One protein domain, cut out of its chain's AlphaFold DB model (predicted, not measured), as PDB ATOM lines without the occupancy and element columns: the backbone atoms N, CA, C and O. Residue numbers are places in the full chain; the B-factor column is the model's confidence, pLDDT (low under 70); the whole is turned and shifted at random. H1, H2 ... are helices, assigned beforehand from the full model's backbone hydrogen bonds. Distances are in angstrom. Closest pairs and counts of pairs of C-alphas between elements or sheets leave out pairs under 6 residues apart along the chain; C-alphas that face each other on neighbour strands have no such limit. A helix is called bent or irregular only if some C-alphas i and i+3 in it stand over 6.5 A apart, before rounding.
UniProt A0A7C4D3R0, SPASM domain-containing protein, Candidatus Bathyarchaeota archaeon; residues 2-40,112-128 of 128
ATOM      1  N   SER A   2       3.861 -42.291   2.097       66.31
ATOM      2  CA  SER A   2       3.563 -42.665   3.490       66.31
ATOM      3  C   SER A   2       2.511 -41.713   4.076       66.31
ATOM      4  O   SER A   2       2.452 -40.552   3.670       66.31
ATOM      5  N   MET A   3       1.712 -42.184   5.039       70.31
ATOM      6  CA  MET A   3       0.622 -41.418   5.672       70.31
ATOM      7  C   MET A   3       1.071 -40.027   6.167       70.31
ATOM      8  O   MET A   3       0.363 -39.040   6.004       70.31
ATOM      9  N   ILE A   4       2.306 -39.926   6.672       69.81
ATOM     10  CA  ILE A   4       2.918 -38.674   7.151       69.81
ATOM     11  C   ILE A   4       3.188 -37.684   6.005       69.81
ATOM     12  O   ILE A   4       2.964 -36.483   6.147       69.81
ATOM     13  N   ALA A   5       3.672 -38.166   4.858       68.00
ATOM     14  CA  ALA A   5       3.970 -37.309   3.710       68.00
ATOM     15  C   ALA A   5       2.689 -36.773   3.054       68.00
ATOM     16  O   ALA A   5       2.674 -35.660   2.532       68.00
ATOM     17  N   GLU A   6       1.616 -37.558   3.093       73.81
ATOM     18  CA  GLU A   6       0.303 -37.165   2.590       73.81
ATOM     19  C   GLU A   6      -0.348 -36.109   3.490       73.81
ATOM     20  O   GLU A   6      -0.785 -35.069   2.997       73.81
ATOM     21  N   GLU A   7      -0.296 -36.291   4.812       77.44
ATOM     22  CA  GLU A   7      -0.779 -35.295   5.773       77.44
ATOM     23  C   GLU A   7      -0.004 -33.968   5.679       77.44
ATOM     24  O   GLU A   7      -0.605 -32.890   5.673       77.44
ATOM     25  N   TYR A   8       1.326 -34.029   5.548       77.50
ATOM     26  CA  TYR A   8       2.162 -32.842   5.349       77.50
ATOM     27  C   TYR A   8       1.789 -32.088   4.066       77.50
ATOM     28  O   TYR A   8       1.651 -30.866   4.087       77.50
ATOM     29  N   TYR A   9       1.575 -32.808   2.962       74.31
ATOM     30  CA  TYR A   9       1.222 -32.212   1.673       74.31
ATOM     31  C   TYR A   9      -0.185 -31.595   1.669       74.31
ATOM     32  O   TYR A   9      -0.398 -30.511   1.117       74.31
ATOM     33  N   LEU A  10      -1.153 -32.238   2.329       78.56
ATOM     34  CA  LEU A  10      -2.523 -31.729   2.427       78.56
ATOM     35  C   LEU A  10      -2.612 -30.440   3.254       78.56
ATOM     36  O   LEU A  10      -3.380 -29.552   2.887       78.56
ATOM     37  N   LYS A  11      -1.780 -30.291   4.294       84.50
ATOM     38  CA  LYS A  11      -1.702 -29.068   5.117       84.50
ATOM     39  C   LYS A  11      -1.082 -27.865   4.396       84.50
ATOM     40  O   LYS A  11      -1.198 -26.743   4.884       84.50
ATOM     41  N   GLN A  12      -0.427 -28.063   3.251       85.12
ATOM     42  CA  GLN A  12       0.138 -26.965   2.469       85.12
ATOM     43  C   GLN A  12      -0.946 -26.192   1.707       85.12
ATOM     44  O   GLN A  12      -1.814 -26.772   1.052       85.12
ATOM     45  N   THR A  13      -0.824 -24.867   1.710       89.00
ATOM     46  CA  THR A  13      -1.559 -23.968   0.810       89.00
ATOM     47  C   THR A  13      -1.177 -24.212  -0.652       89.00
ATOM     48  O   THR A  13      -0.080 -24.688  -0.950       89.00
ATOM     49  N   MET A  14      -2.026 -23.792  -1.595       85.56
ATOM     50  CA  MET A  14      -1.726 -23.901  -3.033       85.56
ATOM     51  C   MET A  14      -0.396 -23.246  -3.414       85.56
ATOM     52  O   MET A  14       0.395 -23.821  -4.159       85.56
ATOM     53  N   ARG A  15      -0.095 -22.074  -2.842       86.81
ATOM     54  CA  ARG A  15       1.189 -21.400  -3.061       86.81
ATOM     55  C   ARG A  15       2.363 -22.238  -2.553       86.81
ATOM     56  O   ARG A  15       3.387 -22.291  -3.225       86.81
ATOM     57  N   GLN A  16       2.236 -22.875  -1.390       88.62
ATOM     58  CA  GLN A  16       3.282 -23.752  -0.861       88.62
ATOM     59  C   GLN A  16       3.480 -24.974  -1.760       88.62
ATOM     60  O   GLN A  16       4.614 -25.235  -2.136       88.62
ATOM     61  N   ARG A  17       2.401 -25.624  -2.214       86.62
ATOM     62  CA  ARG A  17       2.478 -26.783  -3.122       86.62
ATOM     63  C   ARG A  17       3.162 -26.447  -4.446       86.62
ATOM     64  O   ARG A  17       3.986 -27.217  -4.923       86.62
ATOM     65  N   ILE A  18       2.859 -25.285  -5.028       88.12
ATOM     66  CA  ILE A  18       3.487 -24.829  -6.281       88.12
ATOM     67  C   ILE A  18       4.998 -24.620  -6.102       88.12
ATOM     68  O   ILE A  18       5.771 -24.914  -7.013       88.12
ATOM     69  N   ASN A  19       5.424 -24.133  -4.936       88.56
ATOM     70  CA  ASN A  19       6.832 -23.862  -4.639       88.56
ATOM     71  C   ASN A  19       7.565 -25.047  -3.984       88.56
ATOM     72  O   ASN A  19       8.771 -24.953  -3.750       88.56
ATOM     73  N   ASP A  20       6.876 -26.149  -3.678       89.44
ATOM     74  CA  ASP A  20       7.478 -27.306  -3.024       89.44
ATOM     75  C   ASP A  20       8.317 -28.110  -4.026       89.44
ATOM     76  O   ASP A  20       7.810 -28.762  -4.937       89.44
ATOM     77  N   VAL A  21       9.634 -28.067  -3.854       93.12
ATOM     78  CA  VAL A  21      10.594 -28.809  -4.685       93.12
ATOM     79  C   VAL A  21      10.863 -30.218  -4.161       93.12
ATOM     80  O   VAL A  21      11.527 -31.005  -4.834       93.12
ATOM     81  N   SER A  22      10.364 -30.553  -2.969       90.06
ATOM     82  CA  SER A  22      10.678 -31.805  -2.275       90.06
ATOM     83  C   SER A  22      10.157 -33.004  -3.055       90.06
ATOM     84  O   SER A  22      10.880 -33.980  -3.239       90.06
ATOM     85  N   ILE A  23       8.933 -32.920  -3.588       87.19
ATOM     86  CA  ILE A  23       8.356 -33.993  -4.408       87.19
ATOM     87  C   ILE A  23       9.211 -34.226  -5.653       87.19
ATOM     88  O   ILE A  23       9.591 -35.365  -5.925       87.19
ATOM     89  N   TYR A  24       9.558 -33.158  -6.379       91.38
ATOM     90  CA  TYR A  24      10.426 -33.259  -7.551       91.38
ATOM     91  C   TYR A  24      11.768 -33.910  -7.186       91.38
ATOM     92  O   TYR A  24      12.216 -34.838  -7.859       91.38
ATOM     93  N   TYR A  25      12.384 -33.455  -6.092       94.19
ATOM     94  CA  TYR A  25      13.656 -33.966  -5.591       94.19
ATOM     95  C   TYR A  25      13.608 -35.467  -5.270       94.19
ATOM     96  O   TYR A  25      14.483 -36.214  -5.716       94.19
ATOM     97  N   PHE A  26      12.592 -35.920  -4.528       92.56
ATOM     98  CA  PHE A  26      12.463 -37.322  -4.129       92.56
ATOM     99  C   PHE A  26      12.127 -38.239  -5.309       92.56
ATOM    100  O   PHE A  26      12.688 -39.330  -5.393       92.56
ATOM    101  N   LEU A  27      11.276 -37.804  -6.245       90.69
ATOM    102  CA  LEU A  27      10.915 -38.613  -7.416       90.69
ATOM    103  C   LEU A  27      12.110 -38.884  -8.340       90.69
ATOM    104  O   LEU A  27      12.247 -39.997  -8.840       90.69
ATOM    105  N   HIS A  28      12.999 -37.905  -8.522       93.81
ATOM    106  CA  HIS A  28      14.164 -38.042  -9.407       93.81
ATOM    107  C   HIS A  28      15.422 -38.551  -8.681       93.81
ATOM    108  O   HIS A  28      16.454 -38.779  -9.308       93.81
ATOM    109  N   MET A  29      15.365 -38.782  -7.364       95.31
ATOM    110  CA  MET A  29      16.514 -39.281  -6.602       95.31
ATOM    111  C   MET A  29      16.964 -40.664  -7.085       95.31
ATOM    112  O   MET A  29      18.156 -40.895  -7.266       95.31
ATOM    113  N   VAL A  30      16.023 -41.584  -7.312       94.69
ATOM    114  CA  VAL A  30      16.349 -42.943  -7.776       94.69
ATOM    115  C   VAL A  30      16.926 -42.916  -9.191       94.69
ATOM    116  O   VAL A  30      17.871 -43.646  -9.476       94.69
ATOM    117  N   GLU A  31      16.389 -42.063 -10.066       94.75
ATOM    118  CA  GLU A  31      16.909 -41.860 -11.422       94.75
ATOM    119  C   GLU A  31      18.362 -41.372 -11.388       94.75
ATOM    120  O   GLU A  31      19.225 -41.985 -12.017       94.75
ATOM    121  N   PHE A  32      18.652 -40.358 -10.564       96.31
ATOM    122  CA  PHE A  32      20.015 -39.868 -10.370       96.31
ATOM    123  C   PHE A  32      20.969 -40.965  -9.898       96.31
ATOM    124  O   PHE A  32      22.073 -41.079 -10.415       96.31
ATOM    125  N   GLN A  33      20.558 -41.766  -8.908       95.38
ATOM    126  CA  GLN A  33      21.409 -42.823  -8.353       95.38
ATOM    127  C   GLN A  33      21.701 -43.924  -9.378       95.38
ATOM    128  O   GLN A  33      22.796 -44.479  -9.383       95.38
ATOM    129  N   LYS A  34      20.745 -44.231 -10.264       97.25
ATOM    130  CA  LYS A  34      20.931 -45.216 -11.338       97.25
ATOM    131  C   LYS A  34      21.837 -44.704 -12.456       97.25
ATOM    132  O   LYS A  34      22.607 -45.484 -13.005       97.25
ATOM    133  N   SER A  35      21.734 -43.424 -12.807       96.44
ATOM    134  CA  SER A  35      22.519 -42.817 -13.884       96.44
ATOM    135  C   SER A  35      22.967 -41.403 -13.503       96.44
ATOM    136  O   SER A  35      22.343 -40.423 -13.921       96.44
ATOM    137  N   PRO A  36      24.057 -41.263 -12.726       95.06
ATOM    138  CA  PRO A  36      24.503 -39.963 -12.245       95.06
ATOM    139  C   PRO A  36      24.928 -39.042 -13.391       95.06
ATOM    140  O   PRO A  36      25.968 -39.223 -14.022       95.06
ATOM    141  N   HIS A  37      24.130 -38.007 -13.640       95.25
ATOM    142  CA  HIS A  37      24.468 -36.928 -14.560       95.25
ATOM    143  C   HIS A  37      23.874 -35.599 -14.087       95.25
ATOM    144  O   HIS A  37      23.140 -35.512 -13.101       95.25
ATOM    145  N   ARG A  38      24.198 -34.506 -14.785       94.88
ATOM    146  CA  ARG A  38      23.617 -33.194 -14.481       94.88
ATOM    147  C   ARG A  38      22.138 -33.155 -14.896       94.88
ATOM    148  O   ARG A  38      21.859 -33.053 -16.088       94.88
ATOM    149  N   MET A  39      21.218 -33.186 -13.927       93.50
ATOM    150  CA  MET A  39      19.758 -33.174 -14.166       93.50
ATOM    151  C   MET A  39      19.084 -31.796 -14.002       93.50
ATOM    152  O   MET A  39      17.936 -31.624 -14.392       93.50
ATOM    153  N   PHE A  40      19.779 -30.797 -13.449       93.81
ATOM    154  CA  PHE A  40      19.227 -29.461 -13.173       93.81
ATOM    155  C   PHE A  40      20.245 -28.352 -13.450       93.81
ATOM    156  O   PHE A  40      21.445 -28.612 -13.572       93.81
ATOM    157  N   PRO A 112      12.306 -22.324 -13.440       89.81
ATOM    158  CA  PRO A 112      10.909 -22.182 -13.851       89.81
ATOM    159  C   PRO A 112      10.287 -23.489 -14.358       89.81
ATOM    160  O   PRO A 112       9.069 -23.658 -14.292       89.81
ATOM    161  N   LYS A 113      11.100 -24.437 -14.845       90.75
ATOM    162  CA  LYS A 113      10.612 -25.742 -15.310       90.75
ATOM    163  C   LYS A 113      10.019 -26.563 -14.172       90.75
ATOM    164  O   LYS A 113       9.029 -27.254 -14.394       90.75
ATOM    165  N   VAL A 114      10.590 -26.464 -12.973       91.94
ATOM    166  CA  VAL A 114      10.106 -27.181 -11.785       91.94
ATOM    167  C   VAL A 114       8.779 -26.592 -11.328       91.94
ATOM    168  O   VAL A 114       7.847 -27.335 -11.047       91.94
ATOM    169  N   LEU A 115       8.648 -25.263 -11.354       90.38
ATOM    170  CA  LEU A 115       7.390 -24.590 -11.037       90.38
ATOM    171  C   LEU A 115       6.270 -25.001 -12.009       90.38
ATOM    172  O   LEU A 115       5.179 -25.373 -11.582       90.38
ATOM    173  N   LEU A 116       6.555 -25.010 -13.315       91.75
ATOM    174  CA  LEU A 116       5.609 -25.485 -14.332       91.75
ATOM    175  C   LEU A 116       5.263 -26.971 -14.159       91.75
ATOM    176  O   LEU A 116       4.116 -27.364 -14.371       91.75
ATOM    177  N   TRP A 117       6.238 -27.799 -13.781       92.38
ATOM    178  CA  TRP A 117       6.022 -29.216 -13.493       92.38
ATOM    179  C   TRP A 117       5.117 -29.409 -12.269       92.38
ATOM    180  O   TRP A 117       4.154 -30.169 -12.352       92.38
ATOM    181  N   ASN A 118       5.346 -28.659 -11.186       90.06
ATOM    182  CA  ASN A 118       4.518 -28.697  -9.978       90.06
ATOM    183  C   ASN A 118       3.062 -28.331 -10.285       90.06
ATOM    184  O   ASN A 118       2.151 -29.034  -9.858       90.06
ATOM    185  N   VAL A 119       2.831 -27.276 -11.074       90.69
ATOM    186  CA  VAL A 119       1.475 -26.884 -11.497       90.69
ATOM    187  C   VAL A 119       0.793 -28.012 -12.275       90.69
ATOM    188  O   VAL A 119      -0.348 -28.361 -11.974       90.69
ATOM    189  N   LYS A 120       1.492 -28.633 -13.235       91.38
ATOM    190  CA  LYS A 120       0.954 -29.772 -13.999       91.38
ATOM    191  C   LYS A 120       0.632 -30.966 -13.105       91.38
ATOM    192  O   LYS A 120      -0.409 -31.589 -13.288       91.38
ATOM    193  N   GLU A 121       1.492 -31.277 -12.142       87.31
ATOM    194  CA  GLU A 121       1.271 -32.380 -11.205       87.31
ATOM    195  C   GLU A 121       0.084 -32.138 -10.272       87.31
ATOM    196  O   GLU A 121      -0.690 -33.064 -10.036       87.31
ATOM    197  N   ILE A 122      -0.099 -30.910  -9.778       85.88
ATOM    198  CA  ILE A 122      -1.249 -30.544  -8.939       85.88
ATOM    199  C   ILE A 122      -2.561 -30.748  -9.711       85.88
ATOM    200  O   ILE A 122      -3.489 -31.373  -9.193       85.88
ATOM    201  N   VAL A 123      -2.613 -30.296 -10.970       87.31
ATOM    202  CA  VAL A 123      -3.777 -30.489 -11.852       87.31
ATOM    203  C   VAL A 123      -3.997 -31.975 -12.153       87.31
ATOM    204  O   VAL A 123      -5.115 -32.467 -12.026       87.31
ATOM    205  N   ARG A 124      -2.938 -32.722 -12.495       85.50
ATOM    206  CA  ARG A 124      -3.015 -34.159 -12.820       85.50
ATOM    207  C   ARG A 124      -3.547 -34.999 -11.659       85.50
ATOM    208  O   ARG A 124      -4.235 -35.988 -11.888       85.50
ATOM    209  N   ARG A 125      -3.216 -34.629 -10.422       78.94
ATOM    210  CA  ARG A 125      -3.672 -35.331  -9.214       78.94
ATOM    211  C   ARG A 125      -5.110 -34.975  -8.816       78.94
ATOM    212  O   ARG A 125      -5.595 -35.531  -7.840       78.94
ATOM    213  N   GLY A 126      -5.784 -34.086  -9.554       68.56
ATOM    214  CA  GLY A 126      -7.159 -33.668  -9.264       68.56
ATOM    215  C   GLY A 126      -7.282 -32.887  -7.954       68.56
ATOM    216  O   GLY A 126      -8.309 -32.969  -7.293       68.56
ATOM    217  N   MET A 127      -6.219 -32.181  -7.548       58.56
ATOM    218  CA  MET A 127      -6.112 -31.505  -6.245       58.56
ATOM    219  C   MET A 127      -6.226 -29.976  -6.352       58.56
ATOM    220  O   MET A 127      -5.658 -29.264  -5.516       58.56
ATOM    221  N   MET A 128      -6.893 -29.491  -7.403       51.97
ATOM    222  CA  MET A 128      -7.243 -28.080  -7.588       51.97
ATOM    223  C   MET A 128      -8.638 -27.806  -7.040       51.97
ATOM    224  O   MET A 128      -9.521 -28.659  -7.272       51.97
TER     225      MET A 128
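This is residues 2 to 40 and 112 to 128 of the 128 residues of the protein "SPASM domain-containing protein" of Candidatus Bathyarchaeota archaeon (UniProt A0A7C4D3R0). An open arrangement of four helices, in which H2 and H4 pack on each other as a two-helix base and H1 and H3 lead away from this base as two arms that stay apart from each other. The far end of H3 and the turn after it, residues 32 to 38, stick out from the rest, and residues 39 and 40 lead back from there to a cut in the chain. The printed part has 56 residues with four named helices, in the order H1, H2, H3, H4, and no named strand; the class is all helix, with 40 of the 56 residues in the helices. The whole is only just loose, close to compact, with a radius of gyration of the C-alphas of 12.5 A and spans of 33 by 27 by 17 A.

H1, residues 3 to 10, is close to but not clearly touching H2, residues 14 to 19, and the closest C-alphas, those of Tyr 9 and Arg 17, are 7.4 A apart. The lines of H1 and H2 stand at 73 degrees, only just about perpendicular. H2 touches H4, residues 112 to 124, with the closest C-alphas, those of Ile 18 and Asn 118, 5.4 A apart. These two helices run opposite ways at a steep tilt of 41 degrees. H3, residues 22 to 34, is close to but not clearly touching H4; their closest C-alphas, those of Tyr 24 and Val 114, are 7.4 A apart, and their lines are about perpendicular at 74 degrees. H3 is apart from H2, and H1 is apart from both H3 and H4. In H1, H2 and H4 every backbone O i to N i+4 pair is within hydrogen-bond range; in H3 7 of 9 are.

H1 begins at C-alpha 3, (0.622, -41.418, 5.672), and is 10.7 A long from first to last C-alpha. H2 measures 8.7 A from C-alpha 14 to C-alpha 19. H3 begins at C-alpha 22, (10.678, -31.805, -2.275), and is 19.2 A long; it is only just irregular, with C-alphas 27 and 30 at 7.0 A. H4 is 18.4 A long and ends at C-alpha 124, (-3.015, -34.159, -12.820).

The two C-alphas farthest apart, those of Pro 36 and Met 128, are 34.2 A from each other. Residues 41 to 111 are not printed, and C-alphas 40 and 112 are 11.1 A apart across this cut, which lies in the link from H3 to H4. The links from H1 to H2 and from H2 to H3 are tight. The mean pLDDT of the printed part is 86.2; residue 2, residues 4 to 5 and residues 126 to 128 are under 70.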